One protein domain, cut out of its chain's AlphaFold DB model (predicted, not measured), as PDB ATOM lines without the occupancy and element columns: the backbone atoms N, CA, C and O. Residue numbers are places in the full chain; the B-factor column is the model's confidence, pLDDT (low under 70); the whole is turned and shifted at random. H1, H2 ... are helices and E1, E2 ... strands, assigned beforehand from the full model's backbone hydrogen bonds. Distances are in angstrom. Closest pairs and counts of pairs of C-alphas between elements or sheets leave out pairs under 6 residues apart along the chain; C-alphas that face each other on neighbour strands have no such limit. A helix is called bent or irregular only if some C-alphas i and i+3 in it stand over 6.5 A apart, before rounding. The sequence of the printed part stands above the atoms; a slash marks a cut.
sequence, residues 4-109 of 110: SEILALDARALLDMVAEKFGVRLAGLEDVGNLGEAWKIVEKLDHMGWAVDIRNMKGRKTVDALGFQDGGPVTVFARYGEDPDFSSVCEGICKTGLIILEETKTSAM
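This is residues 4 to 109 of the 110 residues of an uncharacterized protein of Desulfoplanes formicivorans (UniProt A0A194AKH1). A small antiparallel sheet, a long hairpin of E1 and E2 with short E3 added beside the far end of E2, is covered on one face by the helix H4, which runs along E2, while H3 lies on the same face next to H4 but beside the strands, over none of them. H4 is the core helix, between the sheet and the helices H2 and H1, which pack on it away from the strands. The printed part has 106 residues with four named helices and three named strands, in the order H1 H2 H3 E1 E2 E3 H4; the sheet's order is E1 - E2 - E3. The class is mixed, helices and strands, and the whole is compact, with a radius of gyration of the C-alphas of 13.0 A and spans of 38 by 31 by 24 A.

Find C-alpha 51 at (27.398, 4.150, -5.036); there E1 begins, residues 51 to 57, 19.5 A long. E2, residues 60 to 69, runs back over 28.8 A, and E3 is residues 72 to 75. Look for H4 at residues 89 to 107, from C-alpha 89 at (33.724, 16.069, 1.716) over 27.0 A to C-alpha 107 at (30.259, 6.356, -23.279). H3 is residues 31 to 47, 22.8 A; it is irregular, with C-alphas 33 and 36 7.3 A apart, and has a kink of 34 degrees near residue 38. H2 is residues 11 to 22, 15.9 A, and H1 is residues 4 to 7.

E1, E2 and E3 form a meander, each strand the antiparallel neighbour of the one before. In the hairpin E1 and E2, N 53 and O 64 are within hydrogen-bond range at 2.8 A; in the hairpin E2 and E3, N 67 and O 74 are, at 2.8 A. The pairing is staggered: E2 pairs with E1 over residues 60 to 66 and with E3 over 66 to 69. H3 and H4 lie on the same face, making two layers, helices on one face of a sheet. H4 has a height over the sheet of 9.3 A and runs along the strands, at 24 degrees to E2 on the local plane; its closest C-alphas to E2 are Gly 92 and Val 63, 5.1 A. H4 is the hub, touching three helices. With residues 89 to 97 alone it touches H3, closest at the C-alphas of Cys 90 and Asp 31, 5.6 A, at a shallow tilt of 24 degrees, the same way. With residues 94 to 98 alone it touches H2, closest at the C-alphas of Cys 94 and Val 18, 6.5 A, at a steep tilt of 50 degrees. With residues 95 to 99 alone it touches H1, closest at the C-alphas of Lys 95 and Ile 6, 6.3 A. H1 and H2 are not on the sheet. Every O i to N i+4 pair is within hydrogen-bond range in H2 and H4, 8 of 13 are in H3, and H1 is too short for such a pair.

The C-alphas farthest apart, those of Lys 58 and Met 109, are 41.1 A from each other. The printed part has no cut. Look at residues 76 to 88 for the long link, E3 to H4. The mean pLDDT of the printed part is 93.3, and residues 106 to 109 are under 70.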
ATOM      1  N   SER A   4      41.517  15.732 -14.946       92.31
ATOM      2  CA  SER A   4      42.538  16.616 -14.376       92.31
ATOM      3  C   SER A   4      42.076  18.071 -14.333       92.31
ATOM      4  O   SER A   4      42.376  18.773 -13.374       92.31
ATOM      5  N   GLU A   5      41.300  18.504 -15.328       95.69
ATOM      6  CA  GLU A   5      40.711  19.844 -15.368       95.69
ATOM      7  C   GLU A   5      39.650  20.005 -14.273       95.69
ATOM      8  O   GLU A   5      39.672  21.004 -13.563       95.69
ATOM      9  N   ILE A   6      38.789  18.999 -14.061       96.81
ATOM     10  CA  ILE A   6      37.778  19.008 -12.986       96.81
ATOM     11  C   ILE A   6      38.444  19.039 -11.604       96.81
ATOM     12  O   ILE A   6      38.045  19.805 -10.725       96.81
ATOM     13  N   LEU A   7      39.480  18.222 -11.403       96.00
ATOM     14  CA  LEU A   7      40.225  18.184 -10.144       96.00
ATOM     15  C   LEU A   7      40.953  19.502  -9.853       96.00
ATOM     16  O   LEU A   7      41.140  19.835  -8.682       96.00
ATOM     17  N   ALA A   8      41.319  20.259 -10.889       96.81
ATOM     18  CA  ALA A   8      41.992  21.548 -10.778       96.81
ATOM     19  C   ALA A   8      41.038  22.751 -10.639       96.81
ATOM     20  O   ALA A   8      41.520  23.869 -10.456       96.81
ATOM     21  N   LEU A   9      39.715  22.554 -10.716       97.69
ATOM     22  CA  LEU A   9      38.754  23.647 -10.559       97.69
ATOM     23  C   LEU A   9      38.898  24.317  -9.191       97.69
ATOM     24  O   LEU A   9      38.953  23.648  -8.152       97.69
ATOM     25  N   ASP A  10      38.897  25.651  -9.211       97.88
ATOM     26  CA  ASP A  10      38.737  26.447  -8.004       97.88
ATOM     27  C   ASP A  10      37.301  26.363  -7.465       97.88
ATOM     28  O   ASP A  10      36.383  25.848  -8.112       97.88
ATOM     29  N   ALA A  11      37.105  26.876  -6.250       97.81
ATOM     30  CA  ALA A  11      35.827  26.771  -5.561       97.81
ATOM     31  C   ALA A  11      34.668  27.402  -6.343       97.81
ATOM     32  O   ALA A  11      33.575  26.842  -6.381       97.81
ATOM     33  N   ARG A  12      34.895  28.552  -6.988       98.00
ATOM     34  CA  ARG A  12      33.838  29.264  -7.707       98.00
ATOM     35  C   ARG A  12      33.441  28.499  -8.962       98.00
ATOM     36  O   ARG A  12      32.257  28.248  -9.164       98.00
ATOM     37  N   ALA A  13      34.424  28.100  -9.765       98.31
ATOM     38  CA  ALA A  13      34.183  27.350 -10.988       98.31
ATOM     39  C   ALA A  13      33.510  26.000 -10.696       98.31
ATOM     40  O   ALA A  13      32.585  25.605 -11.407       98.31
ATOM     41  N   LEU A  14      33.913  25.321  -9.615       98.56
ATOM     42  CA  LEU A  14      33.287  24.074  -9.182       98.56
ATOM     43  C   LEU A  14      31.810  24.269  -8.815       98.56
ATOM     44  O   LEU A  14      30.959  23.512  -9.281       98.56
ATOM     45  N   LEU A  15      31.494  25.287  -8.011       98.62
ATOM     46  CA  LEU A  15      30.119  25.591  -7.604       98.62
ATOM     47  C   LEU A  15      29.230  25.955  -8.801       98.62
ATOM     48  O   LEU A  15      28.108  25.453  -8.903       98.62
ATOM     49  N   ASP A  16      29.742  26.774  -9.724       98.50
ATOM     50  CA  ASP A  16      29.021  27.165 -10.939       98.50
ATOM     51  C   ASP A  16      28.723  25.937 -11.819       98.50
ATOM     52  O   ASP A  16      27.585  25.743 -12.259       98.50
ATOM     53  N   MET A  17      29.705  25.046 -12.005       98.00
ATOM     54  CA  MET A  17      29.515  23.811 -12.770       98.00
ATOM     55  C   MET A  17      28.527  22.848 -12.111       98.00
ATOM     56  O   MET A  17      27.709  22.241 -12.800       98.00
ATOM     57  N   VAL A  18      28.569  22.690 -10.788       98.19
ATOM     58  CA  VAL A  18      27.615  21.836 -10.066       98.19
ATOM     59  C   VAL A  18      26.194  22.381 -10.196       98.19
ATOM     60  O   VAL A  18      25.265  21.617 -10.477       98.19
ATOM     61  N   ALA A  19      26.021  23.699 -10.081       98.25
ATOM     62  CA  ALA A  19      24.729  24.338 -10.295       98.25
ATOM     63  C   ALA A  19      24.208  24.108 -11.719       98.25
ATOM     64  O   ALA A  19      23.032  23.788 -11.887       98.25
ATOM     65  N   GLU A  20      25.073  24.210 -12.728       97.50
ATOM     66  CA  GLU A  20      24.709  23.977 -14.127       97.50
ATOM     67  C   GLU A  20      24.364  22.505 -14.405       97.50
ATOM     68  O   GLU A  20      23.334  22.209 -15.008       97.50
ATOM     69  N   LYS A  21      25.224  21.568 -13.986       96.81
ATOM     70  CA  LYS A  21      25.134  20.156 -14.389       96.81
ATOM     71  C   LYS A  21      24.194  19.331 -13.518       96.81
ATOM     72  O   LYS A  21      23.532  18.434 -14.032       96.81
ATOM     73  N   PHE A  22      24.125  19.621 -12.220       96.75
ATOM     74  CA  PHE A  22      23.278  18.887 -11.277       96.75
ATOM     75  C   PHE A  22      22.006  19.644 -10.889       96.75
ATOM     76  O   PHE A  22      21.073  19.022 -10.369       96.75
ATOM     77  N   GLY A  23      21.936  20.959 -11.128       97.69
ATOM     78  CA  GLY A  23      20.841  21.797 -10.631       97.69
ATOM     79  C   GLY A  23      20.871  21.977  -9.110       97.69
ATOM     80  O   GLY A  23      19.833  22.236  -8.506       97.69
ATOM     81  N   VAL A  24      22.037  21.796  -8.480       97.75
ATOM     82  CA  VAL A  24      22.241  21.903  -7.027       97.75
ATOM     83  C   VAL A  24      23.084  23.140  -6.740       97.75
ATOM     84  O   VAL A  24      24.136  23.321  -7.341       97.75
ATOM     85  N   ARG A  25      22.637  24.003  -5.824       97.81
ATOM     86  CA  ARG A  25      23.371  25.215  -5.432       97.81
ATOM     87  C   ARG A  25      23.875  25.064  -4.004       97.81
ATOM     88  O   ARG A  25      23.070  25.032  -3.081       97.81
ATOM     89  N   LEU A  26      25.192  25.008  -3.840       97.56
ATOM     90  CA  LEU A  26      25.841  25.054  -2.534       97.56
ATOM     91  C   LEU A  26      26.284  26.497  -2.252       97.56
ATOM     92  O   LEU A  26      26.659  27.220  -3.177       97.56
ATOM     93  N   ALA A  27      26.227  26.922  -0.989       96.69
ATOM     94  CA  ALA A  27      26.679  28.254  -0.583       96.69
ATOM     95  C   ALA A  27      28.211  28.326  -0.446       96.69
ATOM     96  O   ALA A  27      28.796  29.400  -0.586       96.69
ATOM     97  N   GLY A  28      28.843  27.178  -0.216       97.88
ATOM     98  CA  GLY A  28      30.281  26.998  -0.108       97.88
ATOM     99  C   GLY A  28      30.671  25.529  -0.253       97.88
ATOM    100  O   GLY A  28      29.835  24.661  -0.517       97.88
ATOM    101  N   LEU A  29      31.966  25.254  -0.105       98.31
ATOM    102  CA  LEU A  29      32.515  23.895  -0.166       98.31
ATOM    103  C   LEU A  29      32.875  23.357   1.215       98.31
ATOM    104  O   LEU A  29      33.297  22.219   1.325       98.31
ATOM    105  N   GLU A  30      32.732  24.123   2.283       97.69
ATOM    106  CA  GLU A  30      32.912  23.634   3.643       97.69
ATOM    107  C   GLU A  30      31.832  22.606   4.024       97.69
ATOM    108  O   GLU A  30      30.660  22.748   3.674       97.69
ATOM    109  N   ASP A  31      32.224  21.566   4.766       97.62
ATOM    110  CA  ASP A  31      31.315  20.469   5.137       97.62
ATOM    111  C   ASP A  31      30.161  20.958   6.023       97.62
ATOM    112  O   ASP A  31      28.991  20.632   5.805       97.62
ATOM    113  N   VAL A  32      30.486  21.776   7.025       96.75
ATOM    114  CA  VAL A  32      29.500  22.328   7.956       96.75
ATOM    115  C   VAL A  32      28.614  23.323   7.212       96.75
ATOM    116  O   VAL A  32      29.086  24.347   6.739       96.75
ATOM    117  N   GLY A  33      27.317  23.031   7.141       95.75
ATOM    118  CA  GLY A  33      26.320  23.903   6.518       95.75
ATOM    119  C   GLY A  33      26.008  23.587   5.053       95.75
ATOM    120  O   GLY A  33      24.893  23.877   4.631       95.75
ATOM    121  N   ASN A  34      26.905  22.927   4.306       98.00
ATOM    122  CA  ASN A  34      26.659  22.593   2.890       98.00
ATOM    123  C   ASN A  34      26.466  21.101   2.617       98.00
ATOM    124  O   ASN A  34      25.972  20.756   1.544       98.00
ATOM    125  N   LEU A  35      26.803  20.209   3.558       97.69
ATOM    126  CA  LEU A  35      26.747  18.765   3.302       97.69
ATOM    127  C   LEU A  35      25.349  18.280   2.892       97.69
ATOM    128  O   LEU A  35      25.244  17.411   2.037       97.69
ATOM    129  N   GLY A  36      24.279  18.869   3.437       98.25
ATOM    130  CA  GLY A  36      22.906  18.536   3.037       98.25
ATOM    131  C   GLY A  36      22.596  18.879   1.575       98.25
ATOM    132  O   GLY A  36      21.907  18.122   0.899       98.25
ATOM    133  N   GLU A  37      23.142  19.982   1.057       98.38
ATOM    134  CA  GLU A  37      23.014  20.336  -0.361       98.38
ATOM    135  C   GLU A  37      23.912  19.453  -1.232       98.38
ATOM    136  O   GLU A  37      23.450  18.926  -2.242       98.38
ATOM    137  N   ALA A  38      25.158  19.211  -0.812       98.56
ATOM    138  CA  ALA A  38      26.063  18.288  -1.497       98.56
ATOM    139  C   ALA A  38      25.473  16.870  -1.588       98.56
ATOM    140  O   ALA A  38      25.603  16.212  -2.617       98.56
ATOM    141  N   TRP A  39      24.760  16.411  -0.555       98.62
ATOM    142  CA  TRP A  39      24.142  15.084  -0.526       98.62
ATOM    143  C   TRP A  39      23.117  14.869  -1.644       98.62
ATOM    144  O   TRP A  39      22.986  13.760  -2.153       98.62
ATOM    145  N   LYS A  40      22.467  15.931  -2.135       98.56
ATOM    146  CA  LYS A  40      21.563  15.843  -3.297       98.56
ATOM    147  C   LYS A  40      22.286  15.384  -4.567       98.56
ATOM    148  O   LYS A  40      21.659  14.842  -5.473       98.56
ATOM    149  N   ILE A  41      23.600  15.606  -4.660       98.56
ATOM    150  CA  ILE A  41      24.440  15.077  -5.744       98.56
ATOM    151  C   ILE A  41      24.612  13.570  -5.561       98.56
ATOM    152  O   ILE A  41      24.430  12.833  -6.521       98.56
ATOM    153  N   VAL A  42      24.881  13.107  -4.335       98.50
ATOM    154  CA  VAL A  42      24.974  11.674  -4.007       98.50
ATOM    155  C   VAL A  42      23.677  10.949  -4.373       98.50
ATOM    156  O   VAL A  42      23.731   9.942  -5.068       98.50
ATOM    157  N   GLU A  43      22.514  11.497  -4.014       98.44
ATOM    158  CA  GLU A  43      21.206  10.920  -4.376       98.44
ATOM    159  C   GLU A  43      20.981  10.869  -5.896       98.44
ATOM    160  O   GLU A  43      20.420   9.912  -6.426       98.44
ATOM    161  N   LYS A  44      21.434  11.889  -6.635       97.50
ATOM    162  CA  LYS A  44      21.376  11.872  -8.105       97.50
ATOM    163  C   LYS A  44      22.285  10.797  -8.696       97.50
ATOM    164  O   LYS A  44      21.879  10.148  -9.652       97.50
ATOM    165  N   LEU A  45      23.483  10.612  -8.144       96.50
ATOM    166  CA  LEU A  45      24.414   9.566  -8.570       96.50
ATOM    167  C   LEU A  45      23.858   8.164  -8.275       96.50
ATOM    168  O   LEU A  45      23.937   7.298  -9.144       96.50
ATOM    169  N   ASP A  46      23.212   7.968  -7.127       96.12
ATOM    170  CA  ASP A  46      22.526   6.715  -6.784       96.12
ATOM    171  C   ASP A  46      21.418   6.380  -7.794       96.12
ATOM    172  O   ASP A  46      21.394   5.290  -8.365       96.12
ATOM    173  N   HIS A  47      20.584   7.361  -8.155       94.62
ATOM    174  CA  HIS A  47      19.597   7.192  -9.230       94.62
ATOM    175  C   HIS A  47      20.217   6.894 -10.607       94.62
ATOM    176  O   HIS A  47      19.534   6.375 -11.488       94.62
ATOM    177  N   MET A  48      21.500   7.211 -10.805       92.00
ATOM    178  CA  MET A  48      22.273   6.859 -11.999       92.00
ATOM    179  C   MET A  48      23.001   5.507 -11.877       92.00
ATOM    180  O   MET A  48      23.743   5.139 -12.787       92.00
ATOM    181  N   GLY A  49      22.817   4.770 -10.778       93.19
ATOM    182  CA  GLY A  49      23.450   3.473 -10.533       93.19
ATOM    183  C   GLY A  49      24.868   3.551  -9.962       93.19
ATOM    184  O   GLY A  49      25.635   2.600 -10.120       93.19
ATOM    185  N   TRP A  50      25.231   4.666  -9.323       96.06
ATOM    186  CA  TRP A  50      26.532   4.862  -8.681       96.06
ATOM    187  C   TRP A  50      26.407   4.892  -7.159       96.06
ATOM    188  O   TRP A  50      25.685   5.710  -6.602       96.06
ATOM    189  N   ALA A  51      27.192   4.065  -6.476       96.50
ATOM    190  CA  ALA A  51      27.398   4.150  -5.036       96.50
ATOM    191  C   ALA A  51      28.563   5.100  -4.729       96.50
ATOM    192  O   ALA A  51      29.610   5.005  -5.365       96.50
ATOM    193  N   VAL A  52      28.419   5.988  -3.745       97.94
ATOM    194  CA  VAL A  52      29.480   6.926  -3.329       97.94
ATOM    195  C   VAL A  52      30.092   6.464  -2.005       97.94
ATOM    196  O   VAL A  52      29.368   6.249  -1.036       97.94
ATOM    197  N   ASP A  53      31.421   6.336  -1.957       96.88
ATOM    198  CA  ASP A  53      32.191   6.014  -0.749       96.88
ATOM    199  C   ASP A  53      32.903   7.270  -0.230       96.88
ATOM    200  O   ASP A  53      33.630   7.949  -0.961       96.88
ATOM    201  N   ILE A  54      32.689   7.585   1.047       97.75
ATOM    202  CA  ILE A  54      33.224   8.770   1.715       97.75
ATOM    203  C   ILE A  54      33.997   8.323   2.950       97.75
ATOM    204  O   ILE A  54      33.427   7.807   3.912       97.75
ATOM    205  N   ARG A  55      35.298   8.625   2.977       96.69
ATOM    206  CA  ARG A  55      36.157   8.400   4.146       96.69
ATOM    207  C   ARG A  55      36.626   9.743   4.689       96.69
ATOM    208  O   ARG A  55      37.396  10.453   4.044       96.69
ATOM    209  N   ASN A  56      36.163  10.082   5.890       95.69
ATOM    210  CA  ASN A  56      36.576  11.277   6.623       95.69
ATOM    211  C   ASN A  56      37.527  10.877   7.757       95.69
ATOM    212  O   ASN A  56      37.103  10.360   8.789       95.69
ATOM    213  N   MET A  57      38.823  11.084   7.542       94.25
ATOM    214  CA  MET A  57      39.888  10.733   8.475       94.25
ATOM    215  C   MET A  57      40.555  11.996   9.020       94.25
ATOM    216  O   MET A  57      40.466  13.090   8.458       94.25
ATOM    217  N   LYS A  58      41.279  11.861  10.135       92.31
ATOM    218  CA  LYS A  58      42.041  12.980  10.695       92.31
ATOM    219  C   LYS A  58      43.080  13.465   9.675       92.31
ATOM    220  O   LYS A  58      44.052  12.766   9.411       92.31
ATOM    221  N   GLY A  59      42.878  14.676   9.159       90.25
ATOM    222  CA  GLY A  59      43.783  15.319   8.203       90.25
ATOM    223  C   GLY A  59      43.684  14.806   6.767       90.25
ATOM    224  O   GLY A  59      44.538  15.175   5.977       90.25
ATOM    225  N   ARG A  60      42.684  13.972   6.437       94.44
ATOM    226  CA  ARG A  60      42.500  13.441   5.083       94.44
ATOM    227  C   ARG A  60      41.034  13.155   4.783       94.44
ATOM    228  O   ARG A  60      40.359  12.528   5.602       94.44
ATOM    229  N   LYS A  61      40.550  13.552   3.610       97.69
ATOM    230  CA  LYS A  61      39.191  13.242   3.149       97.69
ATOM    231  C   LYS A  61      39.235  12.690   1.742       97.69
ATOM    232  O   LYS A  61      39.803  13.306   0.852       97.69
ATOM    233  N   THR A  62      38.590  11.554   1.532       97.44
ATOM    234  CA  THR A  62      38.520  10.928   0.210       97.44
ATOM    235  C   THR A  62      37.066  10.673  -0.141       97.44
ATOM    236  O   THR A  62      36.313  10.188   0.710       97.44
ATOM    237  N   VAL A  63      36.701  10.943  -1.389       98.06
ATOM    238  CA  VAL A  63      35.390  10.625  -1.954       98.06
ATOM    239  C   VAL A  63      35.620   9.882  -3.262       98.06
ATOM    240  O   VAL A  63      36.163  10.462  -4.197       98.06
ATOM    241  N   ASP A  64      35.222   8.619  -3.327       97.25
ATOM    242  CA  ASP A  64      35.228   7.816  -4.555       97.25
ATOM    243  C   ASP A  64      33.794   7.372  -4.866       97.25
ATOM    244  O   ASP A  64      32.876   7.565  -4.066       97.25
ATOM    245  N   ALA A  65      33.576   6.796  -6.039       96.81
ATOM    246  CA  ALA A  65      32.299   6.198  -6.386       96.81
ATOM    247  C   ALA A  65      32.495   4.926  -7.200       96.81
ATOM    248  O   ALA A  65      33.424   4.836  -7.997       96.81
ATOM    249  N   LEU A  66      31.594   3.969  -7.009       95.12
ATOM    250  CA  LEU A  66      31.538   2.673  -7.668       95.12
ATOM    251  C   LEU A  66      30.265   2.598  -8.518       95.12
ATOM    252  O   LEU A  66      29.166   2.774  -8.003       95.12
ATOM    253  N   GLY A  67      30.414   2.293  -9.799       92.44
ATOM    254  CA  GLY A  67      29.319   2.010 -10.723       92.44
ATOM    255  C   GLY A  67      29.559   0.711 -11.486       92.44
ATOM    256  O   GLY A  67      30.549   0.011 -11.262       92.44
ATOM    257  N   PHE A  68      28.663   0.404 -12.422       85.50
ATOM    258  CA  PHE A  68      28.827  -0.690 -13.379       85.50
ATOM    259  C   PHE A  68      28.827  -0.139 -14.805       85.50
ATOM    260  O   PHE A  68      27.895   0.554 -15.207       85.50
ATOM    261  N   GLN A  69      29.868  -0.459 -15.570       79.38
ATOM    262  CA  GLN A  69      30.002  -0.115 -16.989       79.38
ATOM    263  C   GLN A  69      30.526  -1.336 -17.749       79.38
ATOM    264  O   GLN A  69      31.332  -2.094 -17.214       79.38
ATOM    265  N   ASP A  70      30.028  -1.560 -18.967       77.44
ATOM    266  CA  ASP A  70      30.458  -2.646 -19.865       77.44
ATOM    267  C   ASP A  70      30.507  -4.043 -19.212       77.44
ATOM    268  O   ASP A  70      31.359  -4.878 -19.512       77.44
ATOM    269  N   GLY A  71      29.572  -4.309 -18.294       77.88
ATOM    270  CA  GLY A  71      29.450  -5.596 -17.603       77.88
ATOM    271  C   GLY A  71      30.408  -5.802 -16.423       77.88
ATOM    272  O   GLY A  71      30.439  -6.901 -15.871       77.88
ATOM    273  N   GLY A  72      31.156  -4.775 -16.003       84.12
ATOM    274  CA  GLY A  72      32.085  -4.846 -14.874       84.12
ATOM    275  C   GLY A  72      31.974  -3.670 -13.898       84.12
ATOM    276  O   GLY A  72      31.453  -2.608 -14.250       84.12
ATOM    277  N   PRO A  73      32.455  -3.841 -12.652       89.00
ATOM    278  CA  PRO A  73      32.539  -2.747 -11.697       89.00
ATOM    279  C   PRO A  73      33.600  -1.733 -12.137       89.00
ATOM    280  O   PRO A  73      34.712  -2.101 -12.521       89.00
ATOM    281  N   VAL A  74      33.276  -0.449 -12.028       91.44
ATOM    282  CA  VAL A  74      34.204   0.659 -12.272       91.44
ATOM    283  C   VAL A  74      34.173   1.624 -11.102       91.44
ATOM    284  O   VAL A  74      33.106   1.976 -10.612       91.44
ATOM    285  N   THR A  75      35.339   2.079 -10.659       92.12
ATOM    286  CA  THR A  75      35.441   3.155  -9.664       92.12
ATOM    287  C   THR A  75      35.898   4.448 -10.325       92.12
ATOM    288  O   THR A  75      36.611   4.392 -11.325       92.12
ATOM    289  N   VAL A  76      35.608   5.612  -9.755       92.25
ATOM    290  CA  VAL A  76      36.083   6.884 -10.322       92.25
ATOM    291  C   VAL A  76      37.604   7.001 -10.212       92.25
ATOM    292  O   VAL A  76      38.261   7.242 -11.232       92.25
ATOM    293  N   PHE A  77      38.168   6.736  -9.029       92.25
ATOM    294  CA  PHE A  77      39.601   6.911  -8.757       92.25
ATOM    295  C   PHE A  77      40.363   5.594  -8.580       92.25
ATOM    296  O   PHE A  77      41.386   5.396  -9.244       92.25
ATOM    297  N   ALA A  78      39.862   4.655  -7.769       88.88
ATOM    298  CA  ALA A  78      40.635   3.467  -7.383       88.88
ATOM    299  C   ALA A  78      41.120   2.598  -8.568       88.88
ATOM    300  O   ALA A  78      42.229   2.064  -8.530       88.88
ATOM    301  N   ARG A  79      40.355   2.512  -9.666       85.38
ATOM    302  CA  ARG A  79      40.702   1.780 -10.903       85.38
ATOM    303  C   ARG A  79      41.947   2.325 -11.605       85.38
ATOM    304  O   ARG A  79      42.542   1.620 -12.411       85.38
ATOM    305  N   TYR A  80      42.342   3.556 -11.287       85.38
ATOM    306  CA  TYR A  80      43.559   4.201 -11.781       85.38
ATOM    307  C   TYR A  80      44.673   4.255 -10.728       85.38
ATOM    308  O   TYR A  80      45.719   4.844 -10.980       85.38
ATOM    309  N   GLY A  81      44.471   3.659  -9.546       87.94
ATOM    310  CA  GLY A  81      45.396   3.784  -8.417       87.94
ATOM    311  C   GLY A  81      45.425   5.188  -7.802       87.94
ATOM    312  O   GLY A  81      46.378   5.525  -7.101       87.94
ATOM    313  N   GLU A  82      44.408   6.009  -8.073       89.56
ATOM    314  CA  GLU A  82      44.269   7.363  -7.534       89.56
ATOM    315  C   GLU A  82      43.524   7.325  -6.187       89.56
ATOM    316  O   GLU A  82      42.578   6.560  -6.013       89.56
ATOM    317  N   ASP A  83      43.936   8.166  -5.234       88.00
ATOM    318  CA  ASP A  83      43.280   8.311  -3.921       88.00
ATOM    319  C   ASP A  83      43.318   9.788  -3.473       88.00
ATOM    320  O   ASP A  83      44.105  10.154  -2.586       88.00
ATOM    321  N   PRO A  84      42.547  10.672  -4.145       91.38
ATOM    322  CA  PRO A  84      42.636  12.115  -3.950       91.38
ATOM    323  C   PRO A  84      42.283  12.529  -2.521       91.38
ATOM    324  O   PRO A  84      41.325  12.025  -1.934       91.38
ATOM    325  N   ASP A  85      43.050  13.477  -1.987       95.94
ATOM    326  CA  ASP A  85      42.738  14.148  -0.728       95.94
ATOM    327  C   ASP A  85      42.036  15.475  -1.015       95.94
ATOM    328  O   ASP A  85      42.596  16.360  -1.665       95.94
ATOM    329  N   PHE A  86      40.796  15.595  -0.553       97.31
ATOM    330  CA  PHE A  86      39.972  16.782  -0.729       97.31
ATOM    331  C   PHE A  86      40.018  17.662   0.520       97.31
ATOM    332  O   PHE A  86      40.086  17.181   1.655       97.31
ATOM    333  N   SER A  87      39.909  18.977   0.330       95.75
ATOM    334  CA  SER A  87      39.857  19.918   1.455       95.75
ATOM    335  C   SER A  87      38.606  19.697   2.323       95.75
ATOM    336  O   SER A  87      38.643  19.853   3.552       95.75
ATOM    337  N   SER A  88      37.522  19.230   1.698       98.00
ATOM    338  CA  SER A  88      36.234  18.911   2.310       98.00
ATOM    339  C   SER A  88      35.559  17.712   1.628       98.00
ATOM    340  O   SER A  88      35.874  17.353   0.493       98.00
ATOM    341  N   VAL A  89      34.602  17.085   2.313       98.44
ATOM    342  CA  VAL A  89      33.724  16.069   1.716       98.44
ATOM    343  C   VAL A  89      32.853  16.695   0.627       98.44
ATOM    344  O   VAL A  89      32.693  16.093  -0.430       98.44
ATOM    345  N   CYS A  90      32.328  17.906   0.843       98.56
ATOM    346  CA  CYS A  90      31.527  18.609  -0.166       98.56
ATOM    347  C   CYS A  90      32.302  18.828  -1.477       98.56
ATOM    348  O   CYS A  90      31.753  18.586  -2.550       98.56
ATOM    349  N   GLU A  91      33.575  19.236  -1.413       98.56
ATOM    350  CA  GLU A  91      34.437  19.357  -2.598       98.56
ATOM    351  C   GLU A  91      34.578  18.008  -3.309       98.56
ATOM    352  O   GLU A  91      34.390  17.934  -4.526       98.56
ATOM    353  N   GLY A  92      34.867  16.948  -2.547       98.44
ATOM    354  CA  GLY A  92      34.995  15.597  -3.081       98.44
ATOM    355  C   GLY A  92      33.725  15.131  -3.789       98.44
ATOM    356  O   GLY A  92      33.794  14.712  -4.938       98.44
ATOM    357  N   ILE A  93      32.553  15.290  -3.169       98.75
ATOM    358  CA  ILE A  93      31.258  14.944  -3.780       98.75
ATOM    359  C   ILE A  93      31.062  15.698  -5.102       98.75
ATOM    360  O   ILE A  93      30.722  15.088  -6.118       98.75
ATOM    361  N   CYS A  94      31.296  17.012  -5.109       98.69
ATOM    362  CA  CYS A  94      31.135  17.848  -6.294       98.69
ATOM    363  C   CYS A  94      32.061  17.410  -7.442       98.69
ATOM    364  O   CYS A  94      31.599  17.224  -8.571       98.69
ATOM    365  N   LYS A  95      33.356  17.208  -7.162       98.50
ATOM    366  CA  LYS A  95      34.345  16.799  -8.172       98.50
ATOM    367  C   LYS A  95      34.076  15.384  -8.683       98.50
ATOM    368  O   LYS A  95      34.020  15.188  -9.896       98.50
ATOM    369  N   THR A  96      33.838  14.427  -7.789       98.25
ATOM    370  CA  THR A  96      33.510  13.039  -8.147       98.25
ATOM    371  C   THR A  96      32.250  12.975  -9.004       98.25
ATOM    372  O   THR A  96      32.251  12.328 -10.050       98.25
ATOM    373  N   GLY A  97      31.199  13.709  -8.630       97.94
ATOM    374  CA  GLY A  97      29.968  13.768  -9.413       97.94
ATOM    375  C   GLY A  97      30.179  14.327 -10.819       97.94
ATOM    376  O   GLY A  97      29.705  13.739 -11.794       97.94
ATOM    377  N   LEU A  98      30.912  15.435 -10.960       97.88
ATOM    378  CA  LEU A  98      31.201  16.005 -12.279       97.88
ATOM    379  C   LEU A  98      32.014  15.047 -13.158       97.88
ATOM    380  O   LEU A  98      31.716  14.930 -14.346       97.88
ATOM    381  N   ILE A  99      32.990  14.336 -12.587       96.69
ATOM    382  CA  ILE A  99      33.775  13.332 -13.320       96.69
ATOM    383  C   ILE A  99      32.859  12.229 -13.857       96.69
ATOM    384  O   ILE A  99      32.912  11.926 -15.048       96.69
ATOM    385  N   ILE A 100      31.965  11.691 -13.022       95.31
ATOM    386  CA  ILE A 100      30.995  10.670 -13.447       95.31
ATOM    387  C   ILE A 100      30.137  11.181 -14.607       95.31
ATOM    388  O   ILE A 100      29.974  10.473 -15.603       95.31
ATOM    389  N   LEU A 101      29.604  12.405 -14.522       93.69
ATOM    390  CA  LEU A 101      28.777  12.975 -15.593       93.69
ATOM    391  C   LEU A 101      29.532  13.108 -16.918       93.69
ATOM    392  O   LEU A 101      28.946  12.898 -17.977       93.69
ATOM    393  N   GLU A 102      30.806  13.489 -16.888       91.75
ATOM    394  CA  GLU A 102      31.594  13.685 -18.108       91.75
ATOM    395  C   GLU A 102      32.052  12.356 -18.724       91.75
ATOM    396  O   GLU A 102      32.002  12.184 -19.945       91.75
ATOM    397  N   GLU A 103      32.428  11.384 -17.892       88.56
ATOM    398  CA  GLU A 103      32.838  10.056 -18.358       88.56
ATOM    399  C   GLU A 103      31.641   9.261 -18.906       88.56
ATOM    400  O   GLU A 103      31.742   8.659 -19.972       88.56
ATOM    401  N   THR A 104      30.472   9.331 -18.259       83.62
ATOM    402  CA  THR A 104      29.259   8.618 -18.715       83.62
ATOM    403  C   THR A 104      28.648   9.190 -19.998       83.62
ATOM    404  O   THR A 104      28.175   8.424 -20.837       83.62
ATOM    405  N   LYS A 105      28.685  10.515 -20.208       74.25
ATOM    406  CA  LYS A 105      28.249  11.127 -21.481       74.25
ATOM    407  C   LYS A 105      29.083  10.653 -22.663       74.25
ATOM    408  O   LYS A 105      28.545  10.458 -23.748       74.25
ATOM    409  N   THR A 106      30.385  10.479 -22.450       60.22
ATOM    410  CA  THR A 106      31.308  10.054 -23.504       60.22
ATOM    411  C   THR A 106      31.017   8.617 -23.937       60.22
ATOM    412  O   THR A 106      31.027   8.332 -25.131       60.22
ATOM    413  N   SER A 107      30.663   7.739 -22.994       57.00
ATOM    414  CA  SER A 107      30.259   6.356 -23.279       57.00
ATOM    415  C   SER A 107      28.916   6.239 -24.010       57.00
ATOM    416  O   SER A 107      28.729   5.300 -24.768       57.00
ATOM    417  N   ALA A 108      27.983   7.180 -23.825       56.25
ATOM    418  CA  ALA A 108      26.683   7.168 -24.510       56.25
ATOM    419  C   ALA A 108      26.732   7.680 -25.968       56.25
ATOM    420  O   ALA A 108      25.728   7.616 -26.675       56.25
ATOM    421  N   MET A 109      27.870   8.234 -26.401       49.00
ATOM    422  CA  MET A 109      28.084   8.762 -27.757       49.00
ATOM    423  C   MET A 109      28.933   7.840 -28.651       49.00
ATOM    424  O   MET A 109      29.238   8.227 -29.781       49.00
TER     425      MET A 109